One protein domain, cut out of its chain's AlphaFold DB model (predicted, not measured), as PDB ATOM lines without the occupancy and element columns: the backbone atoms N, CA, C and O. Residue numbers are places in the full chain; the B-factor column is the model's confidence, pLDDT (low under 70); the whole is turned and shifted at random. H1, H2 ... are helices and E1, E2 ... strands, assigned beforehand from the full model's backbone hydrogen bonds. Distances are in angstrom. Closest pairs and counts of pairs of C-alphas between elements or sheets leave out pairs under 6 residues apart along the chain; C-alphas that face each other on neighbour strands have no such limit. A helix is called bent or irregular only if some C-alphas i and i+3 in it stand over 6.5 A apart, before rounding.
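AT A GLANCE: This is residues 38 to 103, 112 to 135, 148 to 159 and 167 to 181 of the 181 residues of an uncharacterized protein of Xylophilus rhododendri (UniProt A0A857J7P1). A strongly twisted sheet of four strands, E2 E3 E4 E6, has the long helix H1 along one face, nearest to edge strands E6 and E2. The short helix H2 packs on the short strand E1 near E4, while bent strand E5 lies apart from the sheet. The 117 printed residues include two named helices and six named strands, in the order E1 E2 E3 E4 H1 E5 E6 H2. The class is mixed, the sheet antiparallel, and the whole compact, with radius of gyration of the C-alphas 14.3 A and spans of 39 by 36 by 27 A.

HOW THE PARTS SIT: E1, residues 38 to 40, pairs with no named strand. E2, residues 45 to 53, E3, residues 56 to 67, and E4, residues 70 to 77, form a meander, each the antiparallel neighbour of the one before; N 49 and O 60 are 2.9 A apart, N 63 and O 74 2.8 A. H1, residues 81 to 98, is on the sheet in two layers, a helix on one face, at a height of 7.0 A. E5, residues 125 to 132, pairs with no named strand; its closest C-alpha to H1 is Gly 131, 7.7 A from that of Leu 96. E6, residues 154 to 159, is antiparallel to E4, with N 75 and O 158 2.8 A apart; its Pro 154 and Ala 81 of H1 have their closest C-alphas, 5.8 A apart. H2, residues 169 to 176, and E4 are near each other; the closest C-alphas of H2 and E1, Phe 174 and Gln 39, are 5.9 A apart. Every O i to N i+4 pair is within hydrogen-bond range in H2, and 12 of 14 in H1.

IN THESE COORDINATES: E1 begins at C-alpha 38, (123.155, 139.050, 55.509). E3 is 33.0 A long and bends by 53 degrees at residue 59. H1 is 26.1 A long and irregular, with C-alphas 82 and 85 7.7 A apart. H2 ends at C-alpha 176, (120.796, 147.622, 55.099).

THE WHOLE: Cuts leave gaps of 19.1 A from C-alpha 103 to 112, 35.3 A from 135 to 148 and 17.9 A from 159 to 167. No printed residue is under 70 in pLDDT.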
ATOM      1  N   ALA A  38     122.495 137.944  54.822       97.62
ATOM      2  CA  ALA A  38     123.155 139.050  55.509       97.62
ATOM      3  C   ALA A  38     124.521 139.357  54.886       97.62
ATOM      4  O   ALA A  38     125.153 138.485  54.291       97.62
ATOM      5  N   GLN A  39     124.982 140.596  55.055       97.56
ATOM      6  CA  GLN A  39     126.337 141.015  54.706       97.56
ATOM      7  C   GLN A  39     127.175 141.066  55.984       97.56
ATOM      8  O   GLN A  39     126.900 141.882  56.858       97.56
ATOM      9  N   MET A  40     128.195 140.216  56.089       98.12
ATOM     10  CA  MET A  40     129.139 140.219  57.212       98.12
ATOM     11  C   MET A  40     130.448 140.887  56.791       98.12
ATOM     12  O   MET A  40     130.911 140.641  55.675       98.12
ATOM     13  N   PRO A  41     131.083 141.703  57.650       97.12
ATOM     14  CA  PRO A  41     132.319 142.411  57.306       97.12
ATOM     15  C   PRO A  41     133.572 141.524  57.337       97.12
ATOM     16  O   PRO A  41     134.653 141.957  56.955       97.12
ATOM     17  N   CYS A  42     133.444 140.285  57.794       96.06
ATOM     18  CA  CYS A  42     134.499 139.285  57.867       96.06
ATOM     19  C   CYS A  42     133.893 137.887  57.718       96.06
ATOM     20  O   CYS A  42     132.678 137.726  57.594       96.06
ATOM     21  N   LYS A  43     134.744 136.852  57.704       96.19
ATOM     22  CA  LYS A  43     134.272 135.471  57.834       96.19
ATOM     23  C   LYS A  43     133.705 135.290  59.250       96.19
ATOM     24  O   LYS A  43     134.480 135.449  60.188       96.19
ATOM     25  N   PRO A  44     132.412 134.964  59.410       97.56
ATOM     26  CA  PRO A  44     131.861 134.741  60.730       97.56
ATOM     27  C   PRO A  44     132.281 133.401  61.311       97.56
ATOM     28  O   PRO A  44     132.473 132.415  60.593       97.56
ATOM     29  N   GLU A  45     132.384 133.395  62.630       97.81
ATOM     30  CA  GLU A  45     132.410 132.198  63.447       97.81
ATOM     31  C   GLU A  45     130.985 131.897  63.904       97.81
ATOM     32  O   GLU A  45     130.246 132.798  64.313       97.81
ATOM     33  N   GLU A  46     130.589 130.631  63.799       97.62
ATOM     34  CA  GLU A  46     129.256 130.189  64.193       97.62
ATOM     35  C   GLU A  46     129.288 129.490  65.549       97.62
ATOM     36  O   GLU A  46     130.181 128.695  65.847       97.62
ATOM     37  N   ALA A  47     128.273 129.759  66.364       97.12
ATOM     38  CA  ALA A  47     128.065 129.114  67.648       97.12
ATOM     39  C   ALA A  47     126.588 128.760  67.819       97.12
ATOM     40  O   ALA A  47     125.699 129.490  67.386       97.12
ATOM     41  N   THR A  48     126.317 127.643  68.488       97.94
ATOM     42  CA  THR A  48     124.959 127.251  68.878       97.94
ATOM     43  C   THR A  48     124.922 127.021  70.377       97.94
ATOM     44  O   THR A  48     125.820 126.387  70.932       97.94
ATOM     45  N   ARG A  49     123.891 127.540  71.044       96.75
ATOM     46  CA  ARG A  49     123.689 127.344  72.480       96.75
ATOM     47  C   ARG A  49     122.209 127.301  72.835       96.75
ATOM     48  O   ARG A  49     121.392 127.990  72.228       96.75
ATOM     49  N   ALA A  50     121.887 126.538  73.868       97.19
ATOM     50  CA  ALA A  50     120.575 126.571  74.491       97.19
ATOM     51  C   ALA A  50     120.426 127.866  75.307       97.19
ATOM     52  O   ALA A  50     121.277 128.164  76.147       97.19
ATOM     53  N   VAL A  51     119.366 128.640  75.063       96.00
ATOM     54  CA  VAL A  51     119.092 129.906  75.763       96.00
ATOM     55  C   VAL A  51     117.664 129.882  76.312       96.00
ATOM     56  O   VAL A  51     116.747 129.531  75.565       96.00
ATOM     57  N   PRO A  52     117.439 130.246  77.586       95.62
ATOM     58  CA  PRO A  52     116.093 130.487  78.083       95.62
ATOM     59  C   PRO A  52     115.537 131.763  77.438       95.62
ATOM     60  O   PRO A  52     116.084 132.841  77.642       95.62
ATOM     61  N   LEU A  53     114.469 131.632  76.654       95.81
ATOM     62  CA  LEU A  53     113.707 132.738  76.082       95.81
ATOM     63  C   LEU A  53     112.206 132.468  76.194       95.81
ATOM     64  O   LEU A  53     111.709 131.382  75.874       95.81
ATOM     65  N   ALA A  54     111.477 133.478  76.652       95.19
ATOM     66  CA  ALA A  54     110.046 133.469  76.900       95.19
ATOM     67  C   ALA A  54     109.618 132.223  77.698       95.19
ATOM     68  O   ALA A  54     108.712 131.497  77.295       95.19
ATOM     69  N   GLY A  55     110.308 131.915  78.800       92.69
ATOM     70  CA  GLY A  55     109.986 130.766  79.661       92.69
ATOM     71  C   GLY A  55     110.199 129.386  79.024       92.69
ATOM     72  O   GLY A  55     109.753 128.384  79.576       92.69
ATOM     73  N   THR A  56     110.869 129.311  77.871       91.50
ATOM     74  CA  THR A  56     111.235 128.059  77.195       91.50
ATOM     75  C   THR A  56     112.716 128.055  76.860       91.50
ATOM     76  O   THR A  56     113.314 129.107  76.689       91.50
ATOM     77  N   THR A  57     113.332 126.881  76.754       94.38
ATOM     78  CA  THR A  57     114.701 126.800  76.230       94.38
ATOM     79  C   THR A  57     114.641 126.670  74.715       94.38
ATOM     80  O   THR A  57     114.055 125.714  74.208       94.38
ATOM     81  N   VAL A  58     115.252 127.613  74.000       94.50
ATOM     82  CA  VAL A  58     115.374 127.584  72.538       94.50
ATOM     83  C   VAL A  58     116.816 127.285  72.135       94.50
ATOM     84  O   VAL A  58     117.756 127.666  72.835       94.50
ATOM     85  N   GLN A  59     117.002 126.608  71.001       96.44
ATOM     86  CA  GLN A  59     118.320 126.503  70.378       96.44
ATOM     87  C   GLN A  59     118.593 127.801  69.624       96.44
ATOM     88  O   GLN A  59     117.902 128.119  68.655       96.44
ATOM     89  N   MET A  60     119.545 128.580  70.128       97.44
ATOM     90  CA  MET A  60     119.972 129.840  69.538       97.44
ATOM     91  C   MET A  60     121.232 129.609  68.718       97.44
ATOM     92  O   MET A  60     122.247 129.159  69.256       97.44
ATOM     93  N   HIS A  61     121.176 129.973  67.447       98.31
ATOM     94  CA  HIS A  61     122.325 129.996  66.557       98.31
ATOM     95  C   HIS A  61     122.826 131.432  66.415       98.31
ATOM     96  O   HIS A  61     122.034 132.375  66.386       98.31
ATOM     97  N   LEU A  62     124.141 131.602  66.357       98.06
ATOM     98  CA  LEU A  62     124.813 132.888  66.240       98.06
ATOM     99  C   LEU A  62     125.911 132.782  65.188       98.06
ATOM    100  O   LEU A  62     126.629 131.788  65.151       98.06
ATOM    101  N   ALA A  63     126.069 133.830  64.391       98.44
ATOM    102  CA  ALA A  63     127.193 134.048  63.494       98.44
ATOM    103  C   ALA A  63     127.782 135.425  63.818       98.44
ATOM    104  O   ALA A  63     127.112 136.443  63.636       98.44
ATOM    105  N   GLY A  64     129.007 135.457  64.339       97.94
ATOM    106  CA  GLY A  64     129.661 136.676  64.814       97.94
ATOM    107  C   GLY A  64     131.027 136.888  64.176       97.94
ATOM    108  O   GLY A  64     131.708 135.918  63.847       97.94
ATOM    109  N   CYS A  65     131.437 138.141  63.988       95.94
ATOM    110  CA  CYS A  65     132.825 138.454  63.652       95.94
ATOM    111  C   CYS A  65     133.231 139.868  64.084       95.94
ATOM    112  O   CYS A  65     132.397 140.777  64.134       95.94
ATOM    113  N   ASP A  66     134.520 140.038  64.376       97.19
ATOM    114  CA  ASP A  66     135.117 141.314  64.766       97.19
ATOM    115  C   ASP A  66     135.762 142.002  63.555       97.19
ATOM    116  O   ASP A  66     136.606 141.418  62.872       97.19
ATOM    117  N   ALA A  67     135.378 143.254  63.288       96.88
ATOM    118  CA  ALA A  67     135.944 144.086  62.226       96.88
ATOM    119  C   ALA A  67     135.881 145.573  62.591       96.88
ATOM    120  O   ALA A  67     134.874 146.051  63.114       96.88
ATOM    121  N   GLY A  68     136.962 146.299  62.294       95.06
ATOM    122  CA  GLY A  68     137.083 147.741  62.527       95.06
ATOM    123  C   GLY A  68     136.643 148.192  63.916       95.06
ATOM    124  O   GLY A  68     135.775 149.052  64.042       95.06
ATOM    125  N   GLY A  69     137.166 147.545  64.961       95.00
ATOM    126  CA  GLY A  69     136.894 147.895  66.360       95.00
ATOM    127  C   GLY A  69     135.518 147.483  66.911       95.00
ATOM    128  O   GLY A  69     135.264 147.701  68.099       95.00
ATOM    129  N   ALA A  70     134.650 146.865  66.103       97.25
ATOM    130  CA  ALA A  70     133.305 146.450  66.498       97.25
ATOM    131  C   ALA A  70     133.040 144.957  66.255       97.25
ATOM    132  O   ALA A  70     133.677 144.323  65.413       97.25
ATOM    133  N   THR A  71     132.054 144.420  66.973       97.94
ATOM    134  CA  THR A  71     131.576 143.041  66.811       97.94
ATOM    135  C   THR A  71     130.222 143.048  66.116       97.94
ATOM    136  O   THR A  71     129.263 143.634  66.623       97.94
ATOM    137  N   PHE A  72     130.125 142.367  64.977       98.62
ATOM    138  CA  PHE A  72     128.901 142.216  64.190       98.62
ATOM    139  C   PHE A  72     128.329 140.822  64.413       98.62
ATOM    140  O   PHE A  72     129.051 139.835  64.279       98.62
ATOM    141  N   VAL A  73     127.044 140.728  64.748       98.50
ATOM    142  CA  VAL A  73     126.388 139.470  65.125       98.50
ATOM    143  C   VAL A  73     125.058 139.323  64.407       98.50
ATOM    144  O   VAL A  73     124.223 140.221  64.462       98.50
ATOM    145  N   ILE A  74     124.831 138.162  63.801       98.50
ATOM    146  CA  ILE A  74     123.509 137.681  63.396       98.50
ATOM    147  C   ILE A  74     123.125 136.525  64.313       98.50
ATOM    148  O   ILE A  74     123.949 135.659  64.595       98.50
ATOM    149  N   GLY A  75     121.880 136.499  64.777       98.31
ATOM    150  CA  GLY A  75     121.326 135.407  65.566       98.31
ATOM    151  C   GLY A  75     119.998 134.925  65.011       98.31
ATOM    152  O   GLY A  75     119.239 135.713  64.448       98.31
ATOM    153  N   TRP A  76     119.707 133.639  65.181       98.19
ATOM    154  CA  TRP A  76     118.432 133.070  64.771       98.19
ATOM    155  C   TRP A  76     118.000 131.891  65.637       98.19
ATOM    156  O   TRP A  76     118.808 131.125  66.165       98.19
ATOM    157  N   THR A  77     116.686 131.739  65.760       97.44
ATOM    158  CA  THR A  77     116.044 130.576  66.368       97.44
ATOM    159  C   THR A  77     114.664 130.354  65.747       97.44
ATOM    160  O   THR A  77     114.068 131.277  65.194       97.44
ATOM    161  N   SER A  78     114.152 129.126  65.820       95.75
ATOM    162  CA  SER A  78     112.858 128.726  65.246       95.75
ATOM    163  C   SER A  78     111.869 128.375  66.361       95.75
ATOM    164  O   SER A  78     111.731 127.201  66.718       95.75
ATOM    165  N   PRO A  79     111.219 129.369  66.991       94.88
ATOM    166  CA  PRO A  79     110.243 129.106  68.035       94.88
ATOM    167  C   PRO A  79     108.924 128.586  67.446       94.88
ATOM    168  O   PRO A  79     108.631 128.743  66.262       94.88
ATOM    169  N   ALA A  80     108.064 128.029  68.301       94.06
ATOM    170  CA  ALA A  80     106.687 127.739  67.909       94.06
ATOM    171  C   ALA A  80     105.973 129.013  67.415       94.06
ATOM    172  O   ALA A  80     106.176 130.099  67.963       94.06
ATOM    173  N   ALA A  81     105.084 128.875  66.427       94.00
ATOM    174  CA  ALA A  81     104.439 130.020  65.779       94.00
ATOM    175  C   ALA A  81     103.692 130.951  66.746       94.00
ATOM    176  O   ALA A  81     103.775 132.172  66.628       94.00
ATOM    177  N   SER A  82     103.037 130.386  67.761       94.62
ATOM    178  CA  SER A  82     102.341 131.140  68.810       94.62
ATOM    179  C   SER A  82     103.274 131.904  69.760       94.62
ATOM    180  O   SER A  82     102.802 132.690  70.579       94.62
ATOM    181  N   ARG A  83     104.591 131.676  69.688       96.06
ATOM    182  CA  ARG A  83     105.594 132.209  70.621       96.06
ATOM    183  C   ARG A  83     106.541 133.225  69.995       96.06
ATOM    184  O   ARG A  83     107.233 133.892  70.754       96.06
ATOM    185  N   VAL A  84     106.567 133.389  68.669       97.12
ATOM    186  CA  VAL A  84     107.565 134.237  67.987       97.12
ATOM    187  C   VAL A  84     107.626 135.662  68.548       97.12
ATOM    188  O   VAL A  84     108.707 136.141  68.873       97.12
ATOM    189  N   GLY A  85     106.477 136.313  68.767       97.88
ATOM    190  CA  GLY A  85     106.436 137.660  69.345       97.88
ATOM    191  C   GLY A  85     106.944 137.711  70.789       97.88
ATOM    192  O   GLY A  85     107.685 138.621  71.145       97.88
ATOM    193  N   ALA A  86     106.606 136.707  71.606       97.94
ATOM    194  CA  ALA A  86     107.085 136.613  72.986       97.94
ATOM    195  C   ALA A  86     108.601 136.366  73.049       97.94
ATOM    196  O   ALA A  86     109.283 136.962  73.872       97.94
ATOM    197  N   VAL A  87     109.129 135.528  72.152       98.19
ATOM    198  CA  VAL A  87     110.567 135.246  72.034       98.19
ATOM    199  C   VAL A  87     111.334 136.488  71.595       98.19
ATOM    200  O   VAL A  87     112.364 136.784  72.187       98.19
ATOM    201  N   LEU A  88     110.837 137.246  70.609       98.25
ATOM    202  CA  LEU A  88     111.478 138.501  70.205       98.25
ATOM    203  C   LEU A  88     111.474 139.546  71.326       98.25
ATOM    204  O   LEU A  88     112.484 140.218  71.510       98.25
ATOM    205  N   GLY A  89     110.364 139.673  72.061       97.31
ATOM    206  CA  GLY A  89     110.262 140.601  73.190       97.31
ATOM    207  C   GLY A  89     111.230 140.247  74.319       97.31
ATOM    208  O   GLY A  89     112.041 141.071  74.717       97.31
ATOM    209  N   ASP A  90     111.233 138.989  74.760       97.75
ATOM    210  CA  ASP A  90     112.135 138.547  75.831       97.75
ATOM    211  C   ASP A  90     113.615 138.601  75.409       97.75
ATOM    212  O   ASP A  90     114.503 138.875  76.218       97.75
ATOM    213  N   TRP A  91     113.902 138.400  74.118       97.88
ATOM    214  CA  TRP A  91     115.250 138.569  73.584       97.88
ATOM    215  C   TRP A  91     115.681 140.044  73.576       97.88
ATOM    216  O   TRP A  91     116.840 140.335  73.881       97.88
ATOM    217  N   GLN A  92     114.777 140.985  73.288       97.69
ATOM    218  CA  GLN A  92     115.052 142.420  73.439       97.69
ATOM    219  C   GLN A  92     115.408 142.758  74.881       97.69
ATOM    220  O   GLN A  92     116.495 143.283  75.128       97.69
ATOM    221  N   ASP A  93     114.549 142.371  75.821       96.06
ATOM    222  CA  ASP A  93     114.732 142.649  77.245       96.06
ATOM    223  C   ASP A  93     116.040 142.043  77.767       96.06
ATOM    224  O   ASP A  93     116.843 142.727  78.404       96.06
ATOM    225  N   SER A  94     116.322 140.786  77.412       95.56
ATOM    226  CA  SER A  94     117.563 140.096  77.785       95.56
ATOM    227  C   SER A  94     118.810 140.782  77.227       95.56
ATOM    228  O   SER A  94     119.836 140.874  77.908       95.56
ATOM    229  N   THR A  95     118.745 141.280  75.990       96.62
ATOM    230  CA  THR A  95     119.878 141.972  75.360       96.62
ATOM    231  C   THR A  95     120.127 143.328  76.013       96.62
ATOM    232  O   THR A  95     121.274 143.653  76.317       96.62
ATOM    233  N   LEU A  96     119.070 144.106  76.266       96.12
ATOM    234  CA  LEU A  96     119.162 145.406  76.933       96.12
ATOM    235  C   LEU A  96     119.652 145.255  78.378       96.12
ATOM    236  O   LEU A  96     120.572 145.962  78.788       96.12
ATOM    237  N   SER A  97     119.127 144.274  79.112       94.81
ATOM    238  CA  SER A  97     119.573 143.959  80.471       94.81
ATOM    239  C   SER A  97     121.052 143.566  80.512       94.81
ATOM    240  O   SER A  97     121.796 144.062  81.357       94.81
ATOM    241  N   SER A  98     121.516 142.764  79.546       93.81
ATOM    242  CA  SER A  98     122.938 142.402  79.416       93.81
ATOM    243  C   SER A  98     123.843 143.602  79.111       93.81
ATOM    244  O   SER A  98     125.034 143.557  79.401       93.81
ATOM    245  N   ALA A  99     123.286 144.674  78.540       95.12
ATOM    246  CA  ALA A  99     123.963 145.945  78.298       95.12
ATOM    247  C   ALA A  99     123.770 146.957  79.448       95.12
ATOM    248  O   ALA A  99     124.033 148.147  79.269       95.12
ATOM    249  N   GLY A 100     123.279 146.522  80.613       94.50
ATOM    250  CA  GLY A 100     123.085 147.379  81.786       94.50
ATOM    251  C   GLY A 100     121.925 148.370  81.662       94.50
ATOM    252  O   GLY A 100     121.870 149.340  82.415       94.50
ATOM    253  N   ILE A 101     121.004 148.159  80.719       94.44
ATOM    254  CA  ILE A 101     119.833 149.017  80.512       94.44
ATOM    255  C   ILE A 101     118.659 148.411  81.279       94.44
ATOM    256  O   ILE A 101     118.210 147.303  80.986       94.44
ATOM    257  N   ALA A 102     118.176 149.142  82.282       88.69
ATOM    258  CA  ALA A 102     117.050 148.713  83.098       88.69
ATOM    259  C   ALA A 102     115.718 148.875  82.351       88.69
ATOM    260  O   ALA A 102     115.510 149.843  81.617       88.69
ATOM    261  N   ALA A 103     114.794 147.947  82.598       88.06
ATOM    262  CA  ALA A 103     113.403 148.120  82.209       88.06
ATOM    263  C   ALA A 103     112.759 149.253  83.026       88.06
ATOM    264  O   ALA A 103     113.054 149.428  84.211       88.06
ATOM    265  N   PRO A 112     110.214 150.792  64.389       98.25
ATOM    266  CA  PRO A 112     109.809 149.670  63.547       98.25
ATOM    267  C   PRO A 112     110.879 149.318  62.512       98.25
ATOM    268  O   PRO A 112     111.410 150.199  61.830       98.25
ATOM    269  N   PHE A 113     111.204 148.033  62.411       98.31
ATOM    270  CA  PHE A 113     112.248 147.531  61.531       98.31
ATOM    271  C   PHE A 113     111.905 146.139  61.010       98.31
ATOM    272  O   PHE A 113     111.466 145.266  61.750       98.31
ATOM    273  N   GLY A 114     112.190 145.916  59.734       97.06
ATOM    274  CA  GLY A 114     112.147 144.602  59.116       97.06
ATOM    275  C   GLY A 114     112.537 144.710  57.643       97.06
ATOM    276  O   GLY A 114     112.054 145.621  56.963       97.06
ATOM    277  N   PRO A 115     113.402 143.824  57.118       97.38
ATOM    278  CA  PRO A 115     113.600 143.710  55.678       97.38
ATOM    279  C   PRO A 115     112.269 143.427  54.959       97.38
ATOM    280  O   PRO A 115     111.361 142.849  55.563       97.38
ATOM    281  N   PRO A 116     112.128 143.766  53.664       96.94
ATOM    282  CA  PRO A 116     110.958 143.366  52.887       96.94
ATOM    283  C   PRO A 116     110.681 141.861  53.024       96.94
ATOM    284  O   PRO A 116     111.596 141.051  52.890       96.94
ATOM    285  N   GLY A 117     109.426 141.499  53.309       96.00
ATOM    286  CA  GLY A 117     109.015 140.115  53.591       96.00
ATOM    287  C   GLY A 117     109.048 139.715  55.073       96.00
ATOM    288  O   GLY A 117     108.627 138.606  55.403       96.00
ATOM    289  N   ALA A 118     109.509 140.595  55.968       97.81
ATOM    290  CA  ALA A 118     109.442 140.363  57.406       97.81
ATOM    291  C   ALA A 118     107.988 140.360  57.900       97.81
ATOM    292  O   ALA A 118     107.109 141.027  57.348       97.81
ATOM    293  N   MET A 119     107.738 139.611  58.968       97.62
ATOM    294  CA  MET A 119     106.448 139.590  59.645       97.62
ATOM    295  C   MET A 119     106.183 140.937  60.324       97.62
ATOM    296  O   MET A 119     107.055 141.488  60.996       97.62
ATOM    297  N   ALA A 120     104.953 141.436  60.202       96.44
ATOM    298  CA  ALA A 120     104.510 142.642  60.894       96.44
ATOM    299  C   ALA A 120     104.243 142.332  62.377       96.44
ATOM    300  O   ALA A 120     103.139 141.940  62.753       96.44
ATOM    301  N   LEU A 121     105.272 142.482  63.209       97.75
ATOM    302  CA  LEU A 121     105.199 142.297  64.659       97.75
ATOM    303  C   LEU A 121     105.540 143.610  65.374       97.75
ATOM    304  O   LEU A 121     106.456 144.305  64.938       97.75
ATOM    305  N   PRO A 122     104.879 143.944  66.495       97.50
ATOM    306  CA  PRO A 122     105.234 145.131  67.275       97.50
ATOM    307  C   PRO A 122     106.638 145.032  67.889       97.50
ATOM    308  O   PRO A 122     107.277 146.051  68.119       97.50
ATOM    309  N   GLN A 123     107.142 143.813  68.105       98.00
ATOM    310  CA  GLN A 123     108.511 143.555  68.550       98.00
ATOM    311  C   GLN A 123     109.537 143.651  67.407       98.00
ATOM    312  O   GLN A 123     110.727 143.514  67.661       98.00
ATOM    313  N   ALA A 124     109.123 143.841  66.151       98.50
ATOM    314  CA  ALA A 124     110.059 143.973  65.039       98.50
ATOM    315  C   ALA A 124     110.624 145.404  65.000       98.50
ATOM    316  O   ALA A 124     110.023 146.312  64.419       98.50
ATOM    317  N   VAL A 125     111.752 145.624  65.680       98.56
ATOM    318  CA  VAL A 125     112.318 146.959  65.917       98.56
ATOM    319  C   VAL A 125     113.837 146.992  65.795       98.56
ATOM    320  O   VAL A 125     114.512 145.981  65.979       98.56
ATOM    321  N   ARG A 126     114.376 148.185  65.514       98.38
ATOM    322  CA  ARG A 126     115.798 148.540  65.611       98.38
ATOM    323  C   ARG A 126     115.964 149.688  66.599       98.38
ATOM    324  O   ARG A 126     115.194 150.650  66.578       98.38
ATOM    325  N   LEU A 127     116.990 149.610  67.433       97.44
ATOM    326  CA  LEU A 127     117.357 150.654  68.386       97.44
ATOM    327  C   LEU A 127     118.872 150.806  68.462       97.44
ATOM    328  O   LEU A 127     119.621 149.875  68.170       97.44
ATOM    329  N   LYS A 128     119.302 151.992  68.887       97.19
ATOM    330  CA  LYS A 128     120.693 152.316  69.188       97.19
ATOM    331  C   LYS A 128     120.753 152.923  70.580       97.19
ATOM    332  O   LYS A 128     119.997 153.847  70.871       97.19
ATOM    333  N   VAL A 129     121.618 152.386  71.428       96.88
ATOM    334  CA  VAL A 129     121.710 152.717  72.854       96.88
ATOM    335  C   VAL A 129     123.167 152.773  73.305       96.88
ATOM    336  O   VAL A 129     124.037 152.114  72.736       96.88
ATOM    337  N   GLN A 130     123.430 153.546  74.354       95.88
ATOM    338  CA  GLN A 130     124.678 153.484  75.111       95.88
ATOM    339  C   GLN A 130     124.456 152.606  76.344       95.88
ATOM    340  O   GLN A 130     123.805 153.028  77.296       95.88
ATOM    341  N   GLY A 131     124.973 151.379  76.301       94.62
ATOM    342  CA  GLY A 131     124.994 150.469  77.441       94.62
ATOM    343  C   GLY A 131     126.345 150.455  78.154       94.62
ATOM    344  O   GLY A 131     127.268 151.193  77.800       94.62
ATOM    345  N   HIS A 132     126.464 149.562  79.130       94.94
ATOM    346  CA  HIS A 132     127.693 149.275  79.859       94.94
ATOM    347  C   HIS A 132     127.893 147.761  79.953       94.94
ATOM    348  O   HIS A 132     126.940 147.007  80.153       94.94
ATOM    349  N   ALA A 133     129.133 147.313  79.792       90.81
ATOM    350  CA  ALA A 133     129.524 145.936  80.054       90.81
ATOM    351  C   ALA A 133     129.539 145.652  81.575       90.81
ATOM    352  O   ALA A 133     129.524 146.592  82.376       90.81
ATOM    353  N   PRO A 134     129.592 144.375  82.009       88.31
ATOM    354  CA  PRO A 134     129.604 144.022  83.435       88.31
ATOM    355  C   PRO A 134     130.766 144.619  84.245       88.31
ATOM    356  O   PRO A 134     130.653 144.771  85.457       88.31
ATOM    357  N   ASP A 135     131.874 144.960  83.585       90.31
ATOM    358  CA  ASP A 135     133.033 145.642  84.174       90.31
ATOM    359  C   ASP A 135     132.881 147.178  84.234       90.31
ATOM    360  O   ASP A 135     133.781 147.876  84.697       90.31
ATOM    361  N   ALA A 148     110.681 136.377  60.284       97.56
ATOM    362  CA  ALA A 148     110.274 135.999  58.946       97.56
ATOM    363  C   ALA A 148     109.518 134.675  59.014       97.56
ATOM    364  O   ALA A 148     109.720 133.882  59.930       97.56
ATOM    365  N   ALA A 149     108.653 134.408  58.037       94.94
ATOM    366  CA  ALA A 149     108.229 133.028  57.832       94.94
ATOM    367  C   ALA A 149     109.446 132.209  57.362       94.94
ATOM    368  O   ALA A 149     110.203 132.689  56.518       94.94
ATOM    369  N   GLY A 150     109.627 131.011  57.895       90.62
ATOM    370  CA  GLY A 150     110.558 129.995  57.410       90.62
ATOM    371  C   GLY A 150     109.804 128.831  56.773       90.62
ATOM    372  O   GLY A 150     108.576 128.862  56.658       90.62
ATOM    373  N   GLU A 151     110.525 127.788  56.366       86.25
ATOM    374  CA  GLU A 151     109.908 126.603  55.748       86.25
ATOM    375  C   GLU A 151     109.072 125.786  56.745       86.25
ATOM    376  O   GLU A 151     107.968 125.352  56.427       86.25
ATOM    377  N   ALA A 152     109.580 125.603  57.968       87.31
ATOM    378  CA  ALA A 152     108.955 124.774  59.005       87.31
ATOM    379  C   ALA A 152     108.127 125.572  60.033       87.31
ATOM    380  O   ALA A 152     107.503 124.994  60.924       87.31
ATOM    381  N   GLY A 153     108.133 126.899  59.944       92.06
ATOM    382  CA  GLY A 153     107.555 127.797  60.940       92.06
ATOM    383  C   GLY A 153     108.243 129.159  60.916       92.06
ATOM    384  O   GLY A 153     109.122 129.376  60.086       92.06
ATOM    385  N   PRO A 154     107.843 130.112  61.769       95.81
ATOM    386  CA  PRO A 154     108.500 131.407  61.811       95.81
ATOM    387  C   PRO A 154     109.902 131.327  62.419       95.81
ATOM    388  O   PRO A 154     110.160 130.580  63.361       95.81
ATOM    389  N   GLU A 155     110.777 132.178  61.906       96.62
ATOM    390  CA  GLU A 155     112.146 132.384  62.358       96.62
ATOM    391  C   GLU A 155     112.200 133.695  63.143       96.62
ATOM    392  O   GLU A 155     111.793 134.742  62.636       96.62
ATOM    393  N   ALA A 156     112.699 133.647  64.377       97.94
ATOM    394  CA  ALA A 156     113.059 134.830  65.146       97.94
ATOM    395  C   ALA A 156     114.520 135.180  64.841       97.94
ATOM    396  O   ALA A 156     115.405 134.341  65.015       97.94
ATOM    397  N   LEU A 157     114.761 136.408  64.383       98.62
ATOM    398  CA  LEU A 157     116.039 136.882  63.862       98.62
ATOM    399  C   LEU A 157     116.539 138.079  64.675       98.62
ATOM    400  O   LEU A 157     115.762 138.928  65.118       98.62
ATOM    401  N   PHE A 158     117.856 138.152  64.824       98.56
ATOM    402  CA  PHE A 158     118.580 139.192  65.539       98.56
ATOM    403  C   PHE A 158     119.776 139.649  64.716       98.56
ATOM    404  O   PHE A 158     120.464 138.835  64.100       98.56
ATOM    405  N   ALA A 159     120.043 140.947  64.732       98.69
ATOM    406  CA  ALA A 159     121.242 141.538  64.167       98.69
ATOM    407  C   ALA A 159     121.763 142.604  65.128       98.69
ATOM    408  O   ALA A 159     120.982 143.447  65.563       98.69
ATOM    409  N   ARG A 167     134.734 152.996  61.255       93.56
ATOM    410  CA  ARG A 167     133.913 153.577  60.192       93.56
ATOM    411  C   ARG A 167     132.430 153.496  60.552       93.56
ATOM    412  O   ARG A 167     131.844 152.415  60.429       93.56
ATOM    413  N   PRO A 168     131.791 154.599  60.983       90.75
ATOM    414  CA  PRO A 168     130.395 154.588  61.417       90.75
ATOM    415  C   PRO A 168     129.412 154.037  60.372       90.75
ATOM    416  O   PRO A 168     128.429 153.393  60.741       90.75
ATOM    417  N   GLU A 169     129.689 154.223  59.077       94.00
ATOM    418  CA  GLU A 169     128.869 153.726  57.965       94.00
ATOM    419  C   GLU A 169     128.815 152.191  57.860       94.00
ATOM    420  O   GLU A 169     127.936 151.638  57.188       94.00
ATOM    421  N   ALA A 170     129.723 151.477  58.535       96.31
ATOM    422  CA  ALA A 170     129.720 150.018  58.559       96.31
ATOM    423  C   ALA A 170     128.459 149.460  59.242       96.31
ATOM    424  O   ALA A 170     127.921 148.451  58.785       96.31
ATOM    425  N   SER A 171     127.939 150.139  60.276       96.50
ATOM    426  CA  SER A 171     126.681 149.739  60.924       96.50
ATOM    427  C   SER A 171     125.511 149.813  59.939       96.50
ATOM    428  O   SER A 171     124.758 148.853  59.765       96.50
ATOM    429  N   ASP A 172     125.399 150.915  59.198       96.00
ATOM    430  CA  ASP A 172     124.330 151.073  58.213       96.00
ATOM    431  C   ASP A 172     124.451 150.072  57.065       96.00
ATOM    432  O   ASP A 172     123.444 149.495  56.651       96.00
ATOM    433  N   THR A 173     125.669 149.790  56.598       96.88
ATOM    434  CA  THR A 173     125.918 148.744  55.593       96.88
ATOM    435  C   THR A 173     125.447 147.373  56.084       96.88
ATOM    436  O   THR A 173     124.778 146.647  55.348       96.88
ATOM    437  N   PHE A 174     125.722 147.037  57.345       98.12
ATOM    438  CA  PHE A 174     125.301 145.783  57.963       98.12
ATOM    439  C   PHE A 174     123.771 145.642  58.018       98.12
ATOM    440  O   PHE A 174     123.217 144.685  57.475       98.12
ATOM    441  N   PHE A 175     123.060 146.623  58.586       98.25
ATOM    442  CA  PHE A 175     121.597 146.554  58.712       98.25
ATOM    443  C   PHE A 175     120.871 146.677  57.368       98.25
ATOM    444  O   PHE A 175     119.863 146.003  57.142       98.25
ATOM    445  N   THR A 176     121.367 147.514  56.450       97.12
ATOM    446  CA  THR A 176     120.796 147.622  55.099       97.12
ATOM    447  C   THR A 176     121.115 146.412  54.230       97.12
ATOM    448  O   THR A 176     120.412 146.210  53.242       97.12
ATOM    449  N   GLY A 177     122.105 145.592  54.588       97.38
ATOM    450  CA  GLY A 177     122.449 144.337  53.919       97.38
ATOM    451  C   GLY A 177     121.520 143.162  54.237       97.38
ATOM    452  O   GLY A 177     121.596 142.143  53.555       97.38
ATOM    453  N   LEU A 178     120.622 143.287  55.222       98.31
ATOM    454  CA  LEU A 178     119.687 142.222  55.598       98.31
ATOM    455  C   LEU A 178     118.576 142.058  54.551       98.31
ATOM    456  O   LEU A 178     117.887 143.018  54.186       98.31
ATOM    457  N   ARG A 179     118.381 140.834  54.059       98.06
ATOM    458  CA  ARG A 179     117.373 140.473  53.049       98.06
ATOM    459  C   ARG A 179     116.733 139.131  53.391       98.06
ATOM    460  O   ARG A 179     117.397 138.265  53.940       98.06
ATOM    461  N   LEU A 180     115.464 138.959  53.032       97.00
ATOM    462  CA  LEU A 180     114.758 137.681  53.139       97.00
ATOM    463  C   LEU A 180     114.572 137.116  51.730       97.00
ATOM    464  O   LEU A 180     113.969 137.794  50.894       97.00
ATOM    465  N   ARG A 181     115.149 135.944  51.447       89.62
ATOM    466  CA  ARG A 181     115.189 135.324  50.115       89.62
ATOM    467  C   ARG A 181     114.942 133.826  50.167       89.62
ATOM    468  O   ARG A 181     115.374 133.192  51.150       89.62
TER     469      ARG A 181